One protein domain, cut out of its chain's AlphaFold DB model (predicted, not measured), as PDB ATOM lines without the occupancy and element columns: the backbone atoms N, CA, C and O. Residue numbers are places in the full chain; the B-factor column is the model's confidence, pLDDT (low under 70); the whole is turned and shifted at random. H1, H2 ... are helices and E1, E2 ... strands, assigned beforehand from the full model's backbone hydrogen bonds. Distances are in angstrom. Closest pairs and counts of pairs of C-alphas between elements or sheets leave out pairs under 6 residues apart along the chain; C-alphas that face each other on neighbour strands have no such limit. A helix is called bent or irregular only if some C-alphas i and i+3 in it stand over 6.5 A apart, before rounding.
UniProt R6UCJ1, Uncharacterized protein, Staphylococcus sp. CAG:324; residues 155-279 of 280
ATOM      1  N   TYR A 155     -37.321  31.396 -49.712       96.81
ATOM      2  CA  TYR A 155     -37.288  31.699 -51.137       96.81
ATOM      3  C   TYR A 155     -37.973  30.579 -51.914       96.81
ATOM      4  O   TYR A 155     -37.637  29.409 -51.742       96.81
ATOM      5  N   LYS A 156     -38.909  30.933 -52.797       96.94
ATOM      6  CA  LYS A 156     -39.481  30.014 -53.789       96.94
ATOM      7  C   LYS A 156     -38.739  30.226 -55.097       96.94
ATOM      8  O   LYS A 156     -38.741  31.346 -55.603       96.94
ATOM      9  N   ILE A 157     -38.064  29.192 -55.581       97.25
ATOM     10  CA  ILE A 157     -37.148  29.293 -56.721       97.25
ATOM     11  C   ILE A 157     -37.329  28.117 -57.677       97.25
ATOM     12  O   ILE A 157     -37.853  27.068 -57.291       97.25
ATOM     13  N   ASN A 158     -36.839  28.280 -58.902       95.75
ATOM     14  CA  ASN A 158     -36.745  27.181 -59.859       95.75
ATOM     15  C   ASN A 158     -35.421  26.422 -59.695       95.75
ATOM     16  O   ASN A 158     -34.437  26.947 -59.164       95.75
ATOM     17  N   LYS A 159     -35.375  25.183 -60.193       94.19
ATOM     18  CA  LYS A 159     -34.197  24.307 -60.096       94.19
ATOM     19  C   LYS A 159     -32.912  24.920 -60.662       94.19
ATOM     20  O   LYS A 159     -31.845  24.743 -60.073       94.19
ATOM     21  N   ASP A 160     -33.016  25.689 -61.740       94.56
ATOM     22  CA  ASP A 160     -31.864  26.327 -62.389       94.56
ATOM     23  C   ASP A 160     -31.238  27.449 -61.537       94.56
ATOM     24  O   ASP A 160     -30.093  27.843 -61.756       94.56
ATOM     25  N   GLU A 161     -31.947  27.943 -60.517       96.19
ATOM     26  CA  GLU A 161     -31.467  29.009 -59.635       96.19
ATOM     27  C   GLU A 161     -30.712  28.495 -58.401       96.19
ATOM     28  O   GLU A 161     -30.109  29.297 -57.685       96.19
ATOM     29  N   ILE A 162     -30.700  27.180 -58.135       95.69
ATOM     30  CA  ILE A 162     -30.087  26.617 -56.917       95.69
ATOM     31  C   ILE A 162     -28.630  27.075 -56.765       95.69
ATOM     32  O   ILE A 162     -28.240  27.525 -55.689       95.69
ATOM     33  N   ASN A 163     -27.831  26.990 -57.834       95.50
ATOM     34  CA  ASN A 163     -26.403  27.320 -57.776       95.50
ATOM     35  C   ASN A 163     -26.171  28.802 -57.465       95.50
ATOM     36  O   ASN A 163     -25.365  29.117 -56.596       95.50
ATOM     37  N   LYS A 164     -26.963  29.697 -58.068       96.62
ATOM     38  CA  LYS A 164     -26.940  31.137 -57.767       96.62
ATOM     39  C   LYS A 164     -27.187  31.409 -56.280       96.62
ATOM     40  O   LYS A 164     -26.537  32.268 -55.690       96.62
ATOM     41  N   TYR A 165     -28.117  30.689 -55.651       96.19
ATOM     42  CA  TYR A 165     -28.386  30.854 -54.219       96.19
ATOM     43  C   TYR A 165     -27.348  30.169 -53.321       96.19
ATOM     44  O   TYR A 165     -27.038  30.706 -52.259       96.19
ATOM     45  N   LYS A 166     -26.767  29.038 -53.741       95.19
ATOM     46  CA  LYS A 166     -25.618  28.429 -53.049       95.19
ATOM     47  C   LYS A 166     -24.395  29.352 -53.076       95.19
ATOM     48  O   LYS A 166     -23.706  29.446 -52.072       95.19
ATOM     49  N   GLU A 167     -24.164  30.076 -54.170       95.12
ATOM     50  CA  GLU A 167     -23.121  31.109 -54.258       95.12
ATOM     51  C   GLU A 167     -23.438  32.322 -53.376       95.12
ATOM     52  O   GLU A 167     -22.567  32.800 -52.652       95.12
ATOM     53  N   LYS A 168     -24.697  32.788 -53.371       93.94
ATOM     54  CA  LYS A 168     -25.157  33.876 -52.490       93.94
ATOM     55  C   LYS A 168     -24.964  33.550 -51.001       93.94
ATOM     56  O   LYS A 168     -24.696  34.452 -50.215       93.94
ATOM     57  N   PHE A 169     -25.129  32.285 -50.622       93.06
ATOM     58  CA  PHE A 169     -25.012  31.785 -49.248       93.06
ATOM     59  C   PHE A 169     -23.839  30.799 -49.106       93.06
ATOM     60  O   PHE A 169     -23.949  29.763 -48.451       93.06
ATOM     61  N   ASN A 170     -22.710  31.113 -49.742       91.12
ATOM     62  CA  ASN A 170     -21.524  30.250 -49.837       91.12
ATOM     63  C   ASN A 170     -20.886  29.867 -48.486       91.12
ATOM     64  O   ASN A 170     -20.190  28.855 -48.411       91.12
ATOM     65  N   HIS A 171     -21.126  30.636 -47.424       88.62
ATOM     66  CA  HIS A 171     -20.640  30.353 -46.068       88.62
ATOM     67  C   HIS A 171     -21.610  29.502 -45.229       88.62
ATOM     68  O   HIS A 171     -21.311  29.166 -44.081       88.62
ATOM     69  N   SER A 172     -22.775  29.139 -45.774       93.19
ATOM     70  CA  SER A 172     -23.786  28.381 -45.043       93.19
ATOM     71  C   SER A 172     -23.518  26.884 -45.022       93.19
ATOM     72  O   SER A 172     -23.130  26.268 -46.012       93.19
ATOM     73  N   PHE A 173     -23.828  26.263 -43.888       94.75
ATOM     74  CA  PHE A 173     -24.008  24.822 -43.820       94.75
ATOM     75  C   PHE A 173     -25.276  24.428 -44.578       94.75
ATOM     76  O   PHE A 173     -26.379  24.849 -44.221       94.75
ATOM     77  N   VAL A 174     -25.110  23.634 -45.635       96.50
ATOM     78  CA  VAL A 174     -26.202  23.268 -46.538       96.50
ATOM     79  C   VAL A 174     -26.873  21.976 -46.075       96.50
ATOM     80  O   VAL A 174     -26.234  20.931 -45.975       96.50
ATOM     81  N   ILE A 175     -28.181  22.050 -45.844       97.31
ATOM     82  CA  ILE A 175     -29.067  20.921 -45.555       97.31
ATOM     83  C   ILE A 175     -29.908  20.688 -46.805       97.31
ATOM     84  O   ILE A 175     -30.843  21.440 -47.070       97.31
ATOM     85  N   GLU A 176     -29.581  19.666 -47.588       97.31
ATOM     86  CA  GLU A 176     -30.276  19.386 -48.847       97.31
ATOM     87  C   GLU A 176     -31.202  18.178 -48.708       97.31
ATOM     88  O   GLU A 176     -30.778  17.078 -48.354       97.31
ATOM     89  N   LEU A 177     -32.485  18.397 -48.982       97.75
ATOM     90  CA  LEU A 177     -33.554  17.421 -48.838       97.75
ATOM     91  C   LEU A 177     -34.283  17.235 -50.165       97.75
ATOM     92  O   LEU A 177     -34.549  18.186 -50.904       97.75
ATOM     93  N   ASP A 178     -34.652  15.989 -50.440       97.31
ATOM     94  CA  ASP A 178     -35.498  15.635 -51.573       97.31
ATOM     95  C   ASP A 178     -36.959  15.544 -51.122       97.31
ATOM     96  O   ASP A 178     -37.338  14.647 -50.362       97.31
ATOM     97  N   GLY A 179     -37.793  16.458 -51.617       96.81
ATOM     98  CA  GLY A 179     -39.227  16.519 -51.353       96.81
ATOM     99  C   GLY A 179     -39.954  15.215 -51.673       96.81
ATOM    100  O   GLY A 179     -40.873  14.851 -50.942       96.81
ATOM    101  N   LYS A 180     -39.485  14.437 -52.662       96.69
ATOM    102  CA  LYS A 180     -40.043  13.111 -52.991       96.69
ATOM    103  C   LYS A 180     -39.845  12.092 -51.867       96.69
ATOM    104  O   LYS A 180     -40.675  11.202 -51.693       96.69
ATOM    105  N   LYS A 181     -38.776  12.232 -51.079       97.69
ATOM    106  CA  LYS A 181     -38.509  11.400 -49.893       97.69
ATOM    107  C   LYS A 181     -39.196  11.929 -48.637       97.69
ATOM    108  O   LYS A 181     -39.271  11.214 -47.650       97.69
ATOM    109  N   CYS A 182     -39.734  13.146 -48.679       97.06
ATOM    110  CA  CYS A 182     -40.309  13.865 -47.542       97.06
ATOM    111  C   CYS A 182     -41.833  14.032 -47.688       97.06
ATOM    112  O   CYS A 182     -42.374  15.113 -47.465       97.06
ATOM    113  N   SER A 183     -42.541  12.973 -48.094       95.88
ATOM    114  CA  SER A 183     -43.975  13.025 -48.433       95.88
ATOM    115  C   SER A 183     -44.926  13.244 -47.246       95.88
ATOM    116  O   SER A 183     -46.096  13.545 -47.458       95.88
ATOM    117  N   ASN A 184     -44.449  13.112 -46.006       96.56
ATOM    118  CA  ASN A 184     -45.166  13.413 -44.761       96.56
ATOM    119  C   ASN A 184     -44.170  13.856 -43.673       96.56
ATOM    120  O   ASN A 184     -42.955  13.704 -43.856       96.56
ATOM    121  N   LEU A 185     -44.664  14.387 -42.545       95.44
ATOM    122  CA  LEU A 185     -43.809  14.947 -41.490       95.44
ATOM    123  C   LEU A 185     -42.799  13.932 -40.944       95.44
ATOM    124  O   LEU A 185     -41.628  14.256 -40.760       95.44
ATOM    125  N   LYS A 186     -43.229  12.683 -40.733       95.50
ATOM    126  CA  LYS A 186     -42.355  11.611 -40.247       95.50
ATOM    127  C   LYS A 186     -41.170  11.393 -41.187       95.50
ATOM    128  O   LYS A 186     -40.031  11.349 -40.733       95.50
ATOM    129  N   ASN A 187     -41.431  11.269 -42.485       96.75
ATOM    130  CA  ASN A 187     -40.389  11.054 -43.484       96.75
ATOM    131  C   ASN A 187     -39.449  12.260 -43.589       96.75
ATOM    132  O   ASN A 187     -38.237  12.079 -43.634       96.75
ATOM    133  N   PHE A 188     -39.993  13.479 -43.553       96.25
ATOM    134  CA  PHE A 188     -39.193  14.702 -43.518       96.25
ATOM    135  C   PHE A 188     -38.222  14.716 -42.327       96.25
ATOM    136  O   PHE A 188     -37.022  14.908 -42.515       96.25
ATOM    137  N   ILE A 189     -38.718  14.448 -41.118       94.69
ATOM    138  CA  ILE A 189     -37.894  14.423 -39.903       94.69
ATOM    139  C   ILE A 189     -36.834  13.319 -39.979       94.69
ATOM    140  O   ILE A 189     -35.693  13.543 -39.584       94.69
ATOM    141  N   LEU A 190     -37.169  12.142 -40.515       94.56
ATOM    142  CA  LEU A 190     -36.203  11.054 -40.691       94.56
ATOM    143  C   LEU A 190     -35.105  11.399 -41.702       94.56
ATOM    144  O   LEU A 190     -33.941  11.118 -41.424       94.56
ATOM    145  N   GLU A 191     -35.440  11.998 -42.848       96.19
ATOM    146  CA  GLU A 191     -34.435  12.444 -43.824       96.19
ATOM    147  C   GLU A 191     -33.548  13.550 -43.245       96.19
ATOM    148  O   GLU A 191     -32.330  13.498 -43.397       96.19
ATOM    149  N   LEU A 192     -34.129  14.501 -42.510       94.75
ATOM    150  CA  LEU A 192     -33.371  15.539 -41.820       94.75
ATOM    151  C   LEU A 192     -32.428  14.953 -40.761       94.75
ATOM    152  O   LEU A 192     -31.271  15.359 -40.683       94.75
ATOM    153  N   ASN A 193     -32.886  13.963 -39.990       92.44
ATOM    154  CA  ASN A 193     -32.097  13.364 -38.914       92.44
ATOM    155  C   ASN A 193     -30.873  12.574 -39.417       92.44
ATOM    156  O   ASN A 193     -29.924  12.347 -38.671       92.44
ATOM    157  N   LYS A 194     -30.865  12.165 -40.694       93.12
ATOM    158  CA  LYS A 194     -29.674  11.584 -41.343       93.12
ATOM    159  C   LYS A 194     -28.569  12.618 -41.558       93.12
ATOM    160  O   LYS A 194     -27.404  12.243 -41.637       93.12
ATOM    161  N   LEU A 195     -28.942  13.889 -41.700       93.25
ATOM    162  CA  LEU A 195     -28.028  15.008 -41.934       93.25
ATOM    163  C   LEU A 195     -27.631  15.692 -40.622       93.25
ATOM    164  O   LEU A 195     -26.512  16.185 -40.499       93.25
ATOM    165  N   ILE A 196     -28.551  15.732 -39.654       90.38
ATOM    166  CA  ILE A 196     -28.378  16.375 -38.349       90.38
ATOM    167  C   ILE A 196     -28.867  15.408 -37.266       90.38
ATOM    168  O   ILE A 196     -30.076  15.217 -37.149       90.38
ATOM    169  N   PRO A 197     -27.974  14.802 -36.469       83.19
ATOM    170  CA  PRO A 197     -28.360  13.789 -35.495       83.19
ATOM    171  C   PRO A 197     -28.950  14.442 -34.236       83.19
ATOM    172  O   PRO A 197     -28.240  14.688 -33.264       83.19
ATOM    173  N   PHE A 198     -30.251  14.728 -34.239       83.00
ATOM    174  CA  PHE A 198     -30.953  15.192 -33.043       83.00
ATOM    175  C   PHE A 198     -31.082  14.044 -32.028       83.00
ATOM    176  O   PHE A 198     -31.526  12.950 -32.377       83.00
ATOM    177  N   ASP A 199     -30.771  14.297 -30.749       78.12
ATOM    178  CA  ASP A 199     -30.752  13.255 -29.699       78.12
ATOM    179  C   ASP A 199     -32.111  12.572 -29.485       78.12
ATOM    180  O   ASP A 199     -32.192  11.419 -29.059       78.12
ATOM    181  N   LYS A 200     -33.205  13.297 -29.751       76.00
ATOM    182  CA  LYS A 200     -34.579  12.800 -29.641       76.00
ATOM    183  C   LYS A 200     -35.355  13.098 -30.914       76.00
ATOM    184  O   LYS A 200     -35.707  14.245 -31.196       76.00
ATOM    185  N   VAL A 201     -35.692  12.035 -31.637       77.81
ATOM    186  CA  VAL A 201     -36.591  12.100 -32.789       77.81
ATOM    187  C   VAL A 201     -38.031  12.056 -32.286       77.81
ATOM    188  O   VAL A 201     -38.518  11.014 -31.852       77.81
ATOM    189  N   SER A 202     -38.708  13.200 -32.329       83.44
ATOM    190  CA  SER A 202     -40.159  13.296 -32.168       83.44
ATOM    191  C   SER A 202     -40.782  13.543 -33.534       83.44
ATOM    192  O   SER A 202     -40.240  14.323 -34.308       83.44
ATOM    193  N   PHE A 203     -41.918  12.909 -33.827       88.75
ATOM    194  CA  PHE A 203     -42.683  13.145 -35.060       88.75
ATOM    195  C   PHE A 203     -43.809  14.166 -34.868       88.75
ATOM    196  O   PHE A 203     -44.770  14.189 -35.633       88.75
ATOM    197  N   ASP A 204     -43.692  14.987 -33.829       90.25
ATOM    198  CA  ASP A 204     -44.564  16.121 -33.562       90.25
ATOM    199  C   ASP A 204     -43.993  17.398 -34.196       90.25
ATOM    200  O   ASP A 204     -42.798  17.688 -34.078       90.25
ATOM    201  N   PHE A 205     -44.854  18.172 -34.860       90.56
ATOM    202  CA  PHE A 205     -44.431  19.363 -35.593       90.56
ATOM    203  C   PHE A 205     -43.878  20.439 -34.651       90.56
ATOM    204  O   PHE A 205     -42.883  21.086 -34.975       90.56
ATOM    205  N   GLN A 206     -44.461  20.603 -33.460       90.12
ATOM    206  CA  GLN A 206     -43.986  21.589 -32.490       90.12
ATOM    207  C   GLN A 206     -42.608  21.207 -31.946       90.12
ATOM    208  O   GLN A 206     -41.723  22.058 -31.830       90.12
ATOM    209  N   MET A 207     -42.385  19.922 -31.670       90.00
ATOM    210  CA  MET A 207     -41.065  19.454 -31.268       90.00
ATOM    211  C   MET A 207     -40.024  19.593 -32.370       90.00
ATOM    212  O   MET A 207     -38.880  19.948 -32.094       90.00
ATOM    213  N   HIS A 208     -40.420  19.366 -33.618       92.00
ATOM    214  CA  HIS A 208     -39.557  19.610 -34.763       92.00
ATOM    215  C   HIS A 208     -39.122  21.083 -34.851       92.00
ATOM    216  O   HIS A 208     -37.932  21.363 -34.975       92.00
ATOM    217  N   ILE A 209     -40.044  22.036 -34.672       92.19
ATOM    218  CA  ILE A 209     -39.720  23.474 -34.612       92.19
ATOM    219  C   ILE A 209     -38.698  23.775 -33.504       92.19
ATOM    220  O   ILE A 209     -37.741  24.518 -33.731       92.19
ATOM    221  N   LEU A 210     -38.850  23.174 -32.319       88.75
ATOM    222  CA  LEU A 210     -37.890  23.335 -31.223       88.75
ATOM    223  C   LEU A 210     -36.512  22.752 -31.560       88.75
ATOM    224  O   LEU A 210     -35.501  23.382 -31.253       88.75
ATOM    225  N   ASN A 211     -36.457  21.597 -32.223       88.94
ATOM    226  CA  ASN A 211     -35.200  21.009 -32.689       88.94
ATOM    227  C   ASN A 211     -34.507  21.918 -33.712       88.94
ATOM    228  O   ASN A 211     -33.303  22.147 -33.609       88.94
ATOM    229  N   MET A 212     -35.261  22.522 -34.636       90.94
ATOM    230  CA  MET A 212     -34.707  23.470 -35.608       90.94
ATOM    231  C   MET A 212     -34.102  24.715 -34.952       90.94
ATOM    232  O   MET A 212     -33.074  25.192 -35.418       90.94
ATOM    233  N   ARG A 213     -34.679  25.219 -33.852       87.88
ATOM    234  CA  ARG A 213     -34.076  26.312 -33.060       87.88
ATOM    235  C   ARG A 213     -32.773  25.882 -32.379       87.88
ATOM    236  O   ARG A 213     -31.854  26.672 -32.226       87.88
ATOM    237  N   LYS A 214     -32.658  24.612 -31.999       86.12
ATOM    238  CA  LYS A 214     -31.451  24.063 -31.364       86.12
ATOM    239  C   LYS A 214     -30.371  23.637 -32.345       86.12
ATOM    240  O   LYS A 214     -29.308  23.210 -31.915       86.12
ATOM    241  N   LEU A 215     -30.592  23.771 -33.651       87.19
ATOM    242  CA  LEU A 215     -29.605  23.410 -34.665       87.19
ATOM    243  C   LEU A 215     -28.179  23.947 -34.384       87.19
ATOM    244  O   LEU A 215     -27.244  23.183 -34.613       87.19
ATOM    245  N   PRO A 216     -27.956  25.161 -33.826       84.38
ATOM    246  CA  PRO A 216     -26.610  25.634 -33.496       84.38
ATOM    247  C   PRO A 216     -25.903  24.869 -32.376       84.38
ATOM    248  O   PRO A 216     -24.680  24.926 -32.291       84.38
ATOM    249  N   GLU A 217     -26.651  24.161 -31.529       83.69
ATOM    250  CA  GLU A 217     -26.108  23.279 -30.489       83.69
ATOM    251  C   GLU A 217     -25.563  21.978 -31.098       83.69
ATOM    252  O   GLU A 217     -24.581  21.432 -30.605       83.69
ATOM    253  N   TYR A 218     -26.162  21.513 -32.200       84.50
ATOM    254  CA  TYR A 218     -25.759  20.292 -32.908       84.50
ATOM    255  C   TYR A 218     -24.716  20.556 -33.998       84.50
ATOM    256  O   TYR A 218     -23.794  19.768 -34.198       84.50
ATOM    257  N   ILE A 219     -24.864  21.668 -34.720       83.62
ATOM    258  CA  ILE A 219     -24.031  22.049 -35.858       83.62
ATOM    259  C   ILE A 219     -23.562  23.486 -35.641       83.62
ATOM    260  O   ILE A 219     -24.244  24.439 -36.019       83.62
ATOM    261  N   ASN A 220     -22.384  23.663 -35.040       83.19
ATOM    262  CA  ASN A 220     -21.824  24.994 -34.802       83.19
ATOM    263  C   ASN A 220     -21.252  25.596 -36.099       83.19
ATOM    264  O   ASN A 220     -20.095  25.365 -36.458       83.19
ATOM    265  N   LYS A 221     -22.091  26.334 -36.830       85.38
ATOM    266  CA  LYS A 221     -21.758  27.012 -38.092       85.38
ATOM    267  C   LYS A 221     -22.272  28.447 -38.068       85.38
ATOM    268  O   LYS A 221     -23.197  28.751 -37.320       85.38
ATOM    269  N   GLU A 222     -21.648  29.332 -38.835       81.62
ATOM    270  CA  GLU A 222     -21.981  30.767 -38.866       81.62
ATOM    271  C   GLU A 222     -23.330  31.035 -39.547       81.62
ATOM    272  O   GLU A 222     -24.058  31.955 -39.179       81.62
ATOM    273  N   SER A 223     -23.707  30.194 -40.511       89.69
ATOM    274  CA  SER A 223     -25.004  30.265 -41.179       89.69
ATOM    275  C   SER A 223     -25.478  28.900 -41.677       89.69
ATOM    276  O   SER A 223     -24.705  27.940 -41.757       89.69
ATOM    277  N   TYR A 224     -26.762  28.817 -42.019       93.81
ATOM    278  CA  TYR A 224     -27.464  27.615 -42.451       93.81
ATOM    279  C   TYR A 224     -28.319  27.903 -43.685       93.81
ATOM    280  O   TYR A 224     -28.978  28.941 -43.793       93.81
ATOM    281  N   LEU A 225     -28.360  26.941 -44.600       96.88
ATOM    282  CA  LEU A 225     -29.208  26.975 -45.783       96.88
ATOM    283  C   LEU A 225     -29.918  25.632 -45.922       96.88
ATOM    284  O   LEU A 225     -29.277  24.621 -46.192       96.88
ATOM    285  N   MET A 226     -31.240  25.611 -45.764       97.94
ATOM    286  CA  MET A 226     -32.041  24.420 -46.050       97.94
ATOM    287  C   MET A 226     -32.585  24.493 -47.472       97.94
ATOM    288  O   MET A 226     -33.214  25.475 -47.846       97.94
ATOM    289  N   ILE A 227     -32.372  23.449 -48.261       98.25
ATOM    290  CA  ILE A 227     -32.834  23.349 -49.643       98.25
ATOM    291  C   ILE A 227     -33.770  22.153 -49.731       98.25
ATOM    292  O   ILE A 227     -33.351  21.021 -49.503       98.25
ATOM    293  N   ILE A 228     -35.033  22.397 -50.072       98.12
ATOM    294  CA  ILE A 228     -36.024  21.348 -50.308       98.12
ATOM    295  C   ILE A 228     -36.282  21.291 -51.812       98.12
ATOM    296  O   ILE A 228     -37.004  22.122 -52.365       98.12
ATOM    297  N   THR A 229     -35.661  20.315 -52.469       97.75
ATOM    298  CA  THR A 229     -35.873  20.029 -53.895       97.75
ATOM    299  C   THR A 229     -37.186  19.294 -54.125       97.75
ATOM    300  O   THR A 229     -37.733  18.713 -53.190       97.75
ATOM    301  N   ASN A 230     -37.712  19.307 -55.356       96.56
ATOM    302  CA  ASN A 230     -38.985  18.661 -55.692       96.56
ATOM    303  C   ASN A 230     -40.119  19.100 -54.730       96.56
ATOM    304  O   ASN A 230     -40.883  18.266 -54.234       96.56
ATOM    305  N   TYR A 231     -40.212  20.397 -54.403       96.44
ATOM    306  CA  TYR A 231     -41.086  20.907 -53.335       96.44
ATOM    307  C   TYR A 231     -42.576  20.604 -53.562       96.44
ATOM    308  O   TYR A 231     -43.342  20.477 -52.602       96.44
ATOM    309  N   ASN A 232     -42.990  20.403 -54.815       94.44
ATOM    310  CA  ASN A 232     -44.346  19.975 -55.162       94.44
ATOM    311  C   ASN A 232     -44.715  18.611 -54.543       94.44
ATOM    312  O   ASN A 232     -45.890  18.361 -54.307       94.44
ATOM    313  N   TYR A 233     -43.726  17.765 -54.231       95.81
ATOM    314  CA  TYR A 233     -43.897  16.453 -53.589       95.81
ATOM    315  C   TYR A 233     -43.686  16.480 -52.066       95.81
ATOM    316  O   TYR A 233     -44.016  15.524 -51.366       95.81
ATOM    317  N   PHE A 234     -43.154  17.581 -51.534       96.94
ATOM    318  CA  PHE A 234     -42.912  17.738 -50.104       96.94
ATOM    319  C   PHE A 234     -44.237  17.802 -49.334       96.94
ATOM    320  O   PHE A 234     -45.074  18.651 -49.644       96.94
ATOM    321  N   LEU A 235     -44.397  16.944 -48.320       96.50
ATOM    322  CA  LEU A 235     -45.582  16.814 -47.457       96.50
ATOM    323  C   LEU A 235     -46.915  16.602 -48.205       96.50
ATOM    324  O   LEU A 235     -47.977  16.908 -47.672       96.50
ATOM    325  N   THR A 236     -46.905  16.056 -49.425       95.50
ATOM    326  CA  THR A 236     -48.148  15.850 -50.199       95.50
ATOM    327  C   THR A 236     -49.143  14.905 -49.537       95.50
ATOM    328  O   THR A 236     -50.343  15.046 -49.746       95.50
ATOM    329  N   ASN A 237     -48.663  13.955 -48.732       96.12
ATOM    330  CA  ASN A 237     -49.510  13.011 -48.001       96.12
ATOM    331  C   ASN A 237     -49.876  13.535 -46.600       96.12
ATOM    332  O   ASN A 237     -50.433  12.793 -45.796       96.12
ATOM    333  N   ASP A 238     -49.526  14.786 -46.292       93.75
ATOM    334  CA  ASP A 238     -49.697  15.427 -44.990       93.75
ATOM    335  C   ASP A 238     -50.055  16.909 -45.183       93.75
ATOM    336  O   ASP A 238     -49.285  17.826 -44.887       93.75
ATOM    337  N   VAL A 239     -51.241  17.125 -45.760       91.50
ATOM    338  CA  VAL A 239     -51.730  18.441 -46.207       91.50
ATOM    339  C   VAL A 239     -51.734  19.464 -45.070       91.50
ATOM    340  O   VAL A 239     -51.333  20.605 -45.276       91.50
ATOM    341  N   ILE A 240     -52.099  19.043 -43.854       92.62
ATOM    342  CA  ILE A 240     -52.126  19.915 -42.672       92.62
ATOM    343  C   ILE A 240     -50.727  20.482 -42.406       92.62
ATOM    344  O   ILE A 240     -50.548  21.697 -42.321       92.62
ATOM    345  N   ASN A 241     -49.706  19.625 -42.316       93.25
ATOM    346  CA  ASN A 241     -48.345  20.095 -42.071       93.25
ATOM    347  C   ASN A 241     -47.761  20.839 -43.282       93.25
ATOM    348  O   ASN A 241     -46.956  21.751 -43.093       93.25
ATOM    349  N   LYS A 242     -48.175  20.506 -44.515       93.94
ATOM    350  CA  LYS A 242     -47.798  21.249 -45.730       93.94
ATOM    351  C   LYS A 242     -48.266  22.702 -45.675       93.94
ATOM    352  O   LYS A 242     -47.459  23.594 -45.926       93.94
ATOM    353  N   GLU A 243     -49.529  22.936 -45.327       92.00
ATOM    354  CA  GLU A 243     -50.112  24.280 -45.205       92.00
ATOM    355  C   GLU A 243     -49.477  25.082 -44.062       92.00
ATOM    356  O   GLU A 243     -49.264  26.290 -44.176       92.00
ATOM    357  N   LEU A 244     -49.130  24.405 -42.965       92.75
ATOM    358  CA  LEU A 244     -48.507  25.042 -41.807       92.75
ATOM    359  C   LEU A 244     -47.024  25.356 -42.010       92.75
ATOM    360  O   LEU A 244     -46.531  26.295 -41.384       92.75
ATOM    361  N   PHE A 245     -46.317  24.600 -42.855       95.12
ATOM    362  CA  PHE A 245     -44.858  24.617 -42.932       95.12
ATOM    363  C   PHE A 245     -44.280  26.023 -43.096       95.12
ATOM    364  O   PHE A 245     -43.517  26.461 -42.241       95.12
ATOM    365  N   GLU A 246     -44.655  26.742 -44.158       94.06
ATOM    366  CA  GLU A 246     -44.068  28.054 -44.464       94.06
ATOM    367  C   GLU A 246     -44.346  29.067 -43.350       94.06
ATOM    368  O   GLU A 246     -43.431  29.748 -42.883       94.06
ATOM    369  N   ASN A 247     -45.597  29.126 -42.887       93.94
ATOM    370  CA  ASN A 247     -46.020  30.066 -41.855       93.94
ATOM    371  C   ASN A 247     -45.310  29.789 -40.531       93.94
ATOM    372  O   ASN A 247     -44.707  30.699 -39.970       93.94
ATOM    373  N   LYS A 248     -45.314  28.532 -40.071       94.75
ATOM    374  CA  LYS A 248     -44.661  28.123 -38.824       94.75
ATOM    375  C   LYS A 248     -43.151  28.308 -38.887       94.75
ATOM    376  O   LYS A 248     -42.567  28.835 -37.949       94.75
ATOM    377  N   TYR A 249     -42.502  27.937 -39.988       95.25
ATOM    378  CA  TYR A 249     -41.069  28.178 -40.128       95.25
ATOM    379  C   TYR A 249     -40.741  29.664 -40.102       95.25
ATOM    380  O   TYR A 249     -39.819  30.060 -39.393       95.25
ATOM    381  N   LYS A 250     -41.514  30.500 -40.801       93.50
ATOM    382  CA  LYS A 250     -41.299  31.949 -40.801       93.50
ATOM    383  C   LYS A 250     -41.518  32.560 -39.414       93.50
ATOM    384  O   LYS A 250     -40.667  33.303 -38.938       93.50
ATOM    385  N   SER A 251     -42.631  32.235 -38.756       90.94
ATOM    386  CA  SER A 251     -43.028  32.852 -37.486       90.94
ATOM    387  C   SER A 251     -42.362  32.250 -36.256       90.94
ATOM    388  O   SER A 251     -42.351  32.909 -35.219       90.94
ATOM    389  N   GLU A 252     -41.846  31.021 -36.328       91.44
ATOM    390  CA  GLU A 252     -41.303  30.313 -35.166       91.44
ATOM    391  C   GLU A 252     -39.849  29.863 -35.319       91.44
ATOM    392  O   GLU A 252     -39.165  29.804 -34.301       91.44
ATOM    393  N   VAL A 253     -39.346  29.550 -36.515       91.44
ATOM    394  CA  VAL A 253     -37.927  29.182 -36.690       91.44
ATOM    395  C   VAL A 253     -37.124  30.410 -37.087       91.44
ATOM    396  O   VAL A 253     -36.275  30.851 -36.323       91.44
ATOM    397  N   LEU A 254     -37.422  31.000 -38.242       91.31
ATOM    398  CA  LEU A 254     -36.648  32.108 -38.802       91.31
ATOM    399  C   LEU A 254     -36.695  33.347 -37.904       91.31
ATOM    400  O   LEU A 254     -35.650  33.907 -37.597       91.31
ATOM    401  N   SER A 255     -37.874  33.694 -37.379       85.75
ATOM    402  CA  SER A 255     -38.026  34.783 -36.403       85.75
ATOM    403  C   SER A 255     -37.234  34.556 -35.110       85.75
ATOM    404  O   SER A 255     -36.807  35.511 -34.471       85.75
ATOM    405  N   TRP A 256     -37.037  33.302 -34.691       84.19
ATOM    406  CA  TRP A 256     -36.229  32.993 -33.514       84.19
ATOM    407  C   TRP A 256     -34.745  33.245 -33.803       84.19
ATOM    408  O   TRP A 256     -34.054  33.814 -32.966       84.19
ATOM    409  N   TYR A 257     -34.283  32.918 -35.014       84.00
ATOM    410  CA  TYR A 257     -32.942  33.271 -35.483       84.00
ATOM    411  C   TYR A 257     -32.757  34.780 -35.695       84.00
ATOM    412  O   TYR A 257     -31.694  35.301 -35.368       84.00
ATOM    413  N   ASP A 258     -33.791  35.498 -36.147       77.88
ATOM    414  CA  ASP A 258     -33.784  36.969 -36.224       77.88
ATOM    415  C   ASP A 258     -33.647  37.621 -34.829       77.88
ATOM    416  O   ASP A 258     -33.227  38.769 -34.719       77.88
ATOM    417  N   ASN A 259     -33.986  36.891 -33.758       71.75
ATOM    418  CA  ASN A 259     -33.982  37.360 -32.368       71.75
ATOM    419  C   ASN A 259     -32.944  36.646 -31.479       71.75
ATOM    420  O   ASN A 259     -32.988  36.793 -30.258       71.75
ATOM    421  N   LEU A 260     -32.020  35.868 -32.059       63.19
ATOM    422  CA  LEU A 260     -31.175  34.905 -31.332       63.19
ATOM    423  C   LEU A 260     -30.336  35.536 -30.206       63.19
ATOM    424  O   LEU A 260     -30.095  34.891 -29.184       63.19
ATOM    425  N   ILE A 261     -29.949  36.805 -30.365       52.41
ATOM    426  CA  ILE A 261     -29.185  37.552 -29.357       52.41
ATOM    427  C   ILE A 261     -30.011  37.815 -28.091       52.41
ATOM    428  O   ILE A 261     -29.468  37.793 -26.993       52.41
ATOM    429  N   ALA A 262     -31.331  37.978 -28.194       47.09
ATOM    430  CA  ALA A 262     -32.172  38.291 -27.037       47.09
ATOM    431  C   ALA A 262     -32.373  37.099 -26.078       47.09
ATOM    432  O   ALA A 262     -32.909  37.278 -24.988       47.09
ATOM    433  N   VAL A 263     -31.982  35.878 -26.473       44.06
ATOM    434  CA  VAL A 263     -32.311  34.641 -25.735       44.06
ATOM    435  C   VAL A 263     -31.087  33.988 -25.076       44.06
ATOM    436  O   VAL A 263     -31.255  33.141 -24.197       44.06
ATOM    437  N   LYS A 264     -29.855  34.383 -25.421       45.38
ATOM    438  CA  LYS A 264     -28.642  33.906 -24.736       45.38
ATOM    439  C   LYS A 264     -27.967  35.057 -23.996       45.38
ATOM    440  O   LYS A 264     -27.581  36.041 -24.605       45.38
ATOM    441  N   LEU A 265     -27.795  34.871 -22.686       43.62
ATOM    442  CA  LEU A 265     -27.175  35.782 -21.713       43.62
ATOM    443  C   LEU A 265     -25.740  36.249 -22.043       43.62
ATOM    444  O   LEU A 265     -25.153  36.946 -21.238       43.62
ATOM    445  N   TRP A 266     -25.139  35.895 -23.176       39.88
ATOM    446  CA  TRP A 266     -23.776  36.300 -23.524       39.88
ATOM    447  C   TRP A 266     -23.627  36.326 -25.040       39.88
ATOM    448  O   TRP A 266     -23.934  35.309 -25.668       39.88
ATOM    449  N   GLY A 267     -23.160  37.454 -25.592       48.44
ATOM    450  CA  GLY A 267     -22.471  37.552 -26.888       48.44
ATOM    451  C   GLY A 267     -23.012  36.677 -28.017       48.44
ATOM    452  O   GLY A 267     -22.246  36.034 -28.731       48.44
ATOM    453  N   GLY A 268     -24.336  36.563 -28.144       53.72
ATOM    454  CA  GLY A 268     -24.925  35.754 -29.197       53.72
ATOM    455  C   GLY A 268     -24.594  36.387 -30.539       53.72
ATOM    456  O   GLY A 268     -24.937  37.539 -30.773       53.72
ATOM    457  N   GLU A 269     -23.958  35.656 -31.443       60.66
ATOM    458  CA  GLU A 269     -23.908  36.075 -32.838       60.66
ATOM    459  C   GLU A 269     -25.208  35.658 -33.522       60.66
ATOM    460  O   GLU A 269     -25.673  34.519 -33.375       60.66
ATOM    461  N   TYR A 270     -25.805  36.566 -34.295       73.62
ATOM    462  CA  TYR A 270     -26.877  36.173 -35.196       73.62
ATOM    463  C   TYR A 270     -26.346  35.140 -36.183       73.62
ATOM    464  O   TYR A 270     -25.414  35.408 -36.937       73.62
ATOM    465  N   LYS A 271     -26.983  33.972 -36.220       79.38
ATOM    466  CA  LYS A 271     -26.705  32.963 -37.239       79.38
ATOM    467  C   LYS A 271     -27.760  33.063 -38.325       79.38
ATOM    468  O   LYS A 271     -28.953  32.987 -38.044       79.38
ATOM    469  N   GLN A 272     -27.337  33.256 -39.565       88.50
ATOM    470  CA  GLN A 272     -28.288  33.329 -40.667       88.50
ATOM    471  C   GLN A 272     -28.871  31.943 -40.941       88.50
ATOM    472  O   GLN A 272     -28.140  30.958 -40.968       88.50
ATOM    473  N   PHE A 273     -30.177  31.855 -41.168       93.12
ATOM    474  CA  PHE A 273     -30.855  30.645 -41.600       93.12
ATOM    475  C   PHE A 273     -31.858  30.965 -42.715       93.12
ATOM    476  O   PHE A 273     -32.901  31.561 -42.479       93.12
ATOM    477  N   ASN A 274     -31.560  30.540 -43.944       96.06
ATOM    478  CA  ASN A 274     -32.471  30.676 -45.082       96.06
ATOM    479  C   ASN A 274     -33.009  29.324 -45.557       96.06
ATOM    480  O   ASN A 274     -32.378  28.280 -45.365       96.06
ATOM    481  N   ILE A 275     -34.162  29.356 -46.228       97.94
ATOM    482  CA  ILE A 275     -34.797  28.165 -46.803       97.94
ATOM    483  C   ILE A 275     -35.073  28.397 -48.285       97.94
ATOM    484  O   ILE A 275     -35.647  29.417 -48.652       97.94
ATOM    485  N   LEU A 276     -34.697  27.443 -49.133       98.25
ATOM    486  CA  LEU A 276     -35.045  27.404 -50.550       98.25
ATOM    487  C   LEU A 276     -36.076  26.299 -50.778       98.25
ATOM    488  O   LEU A 276     -35.811  25.124 -50.519       98.25
ATOM    489  N   LEU A 277     -37.243  26.679 -51.280       97.69
ATOM    490  CA  LEU A 277     -38.278  25.771 -51.754       97.69
ATOM    491  C   LEU A 277     -38.161  25.715 -53.271       97.69
ATOM    492  O   LEU A 277     -38.458  26.696 -53.952       97.69
ATOM    493  N   VAL A 278     -37.669  24.589 -53.782       97.50
ATOM    494  CA  VAL A 278     -37.348  24.452 -55.200       97.50
ATOM    495  C   VAL A 278     -38.452  23.667 -55.894       97.50
ATOM    496  O   VAL A 278     -38.635  22.470 -55.638       97.50
ATOM    497  N   SER A 279     -39.179  24.349 -56.770       91.12
ATOM    498  CA  SER A 279     -40.119  23.714 -57.689       91.12
ATOM    499  C   SER A 279     -39.375  23.123 -58.889       91.12
ATOM    500  O   SER A 279     -38.292  23.593 -59.253       91.12
TER     501      SER A 279
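This is residues 155 to 279 of the 280 residues of an uncharacterized protein of Staphylococcus sp. CAG:324 (UniProt R6UCJ1). A twisted sheet of four parallel strands stands between helices: H1 covers one face, and on the other side H2 over the edge strand E2, with H3 and H5 side by side farther along, makes a looser helical layer. H6 and the loop after it lie at one end of the longest axis. The printed part has 125 residues with six named helices and four named strands, in the order E1 H1 E2 H2 H3 H4 E3 H5 H6 E4; the sheet runs E1 E4 E3 E2. The class is mixed, helices and strands, and the whole is compact, with a radius of gyration of the C-alphas of 14.2 A and spans of 42 by 34 by 25 A.

E1, residues 155 to 158, begins at C-alpha 155 (-37.288, 31.699, -51.137). H1 is residues 159 to 168, 15.2 A long, and E2 residues 172 to 178, 18.5 A. H2 is residues 185 to 195, 15.8 A, H3 residues 205 to 213 and H4 residues 215 to 218. E3 is residues 223 to 229, 19.6 A. H5, residues 239 to 258, is 27.7 A long with a kink of 44 degrees near residue 246. H6 is residues 260 to 263. E4, residues 272 to 279, 22.9 A, ends at C-alpha 279 (-40.119, 23.714, -57.689). H1 and H5 are irregular: C-alphas 160 and 163, and C-alphas 243 and 246, are 7.2 A apart.

In the sheet, N 155 and O 275 of E1 and E4 are 2.8 A apart, N 226 and O 274 of E3 and E4 2.9 A, and N 175 and O 225 of E2 and E3 2.8 A, each within hydrogen-bond range. E1, H1, E2 form a split strand-helix-strand unit, two strands with others between them joined through a helix, with a right-handed crossover. E2, H2 H3 H4, E3 and E3, H5 H6, E4 are strand-helix-strand units of neighbour strands, the latter crossover right-handed. H1 is on the sheet at a height of 8.3 A, along the strands; its closest C-alphas to E4 are Lys 159 and Val 278, 5.8 A. H2 is on the opposite face, over E2, with C-alphas 175 and 195 closest at 7.0 A. H5 only grazes the sheet, with residues 246 to 258. H3 and H5 touch at a shallow tilt of 28 degrees, the same way; the closest C-alphas are Arg 213 and Val 253, 6.0 A. H4 and H6 are not on the sheet; H3 and H4, and H5 and H6, meet only through their link. Every O i to N i+4 pair is within hydrogen-bond range in H3, but 4 of 6 in H1, 6 of 7 in H2 and 11 of 16 in H5; H4 and H6 are too short for such a pair.

The C-alphas farthest apart, of Asn 237 and Trp 266, are 42.5 A apart. The printed part has no cut and no long link. Its mean pLDDT is 88.6; residues 260 to 269 are under 70.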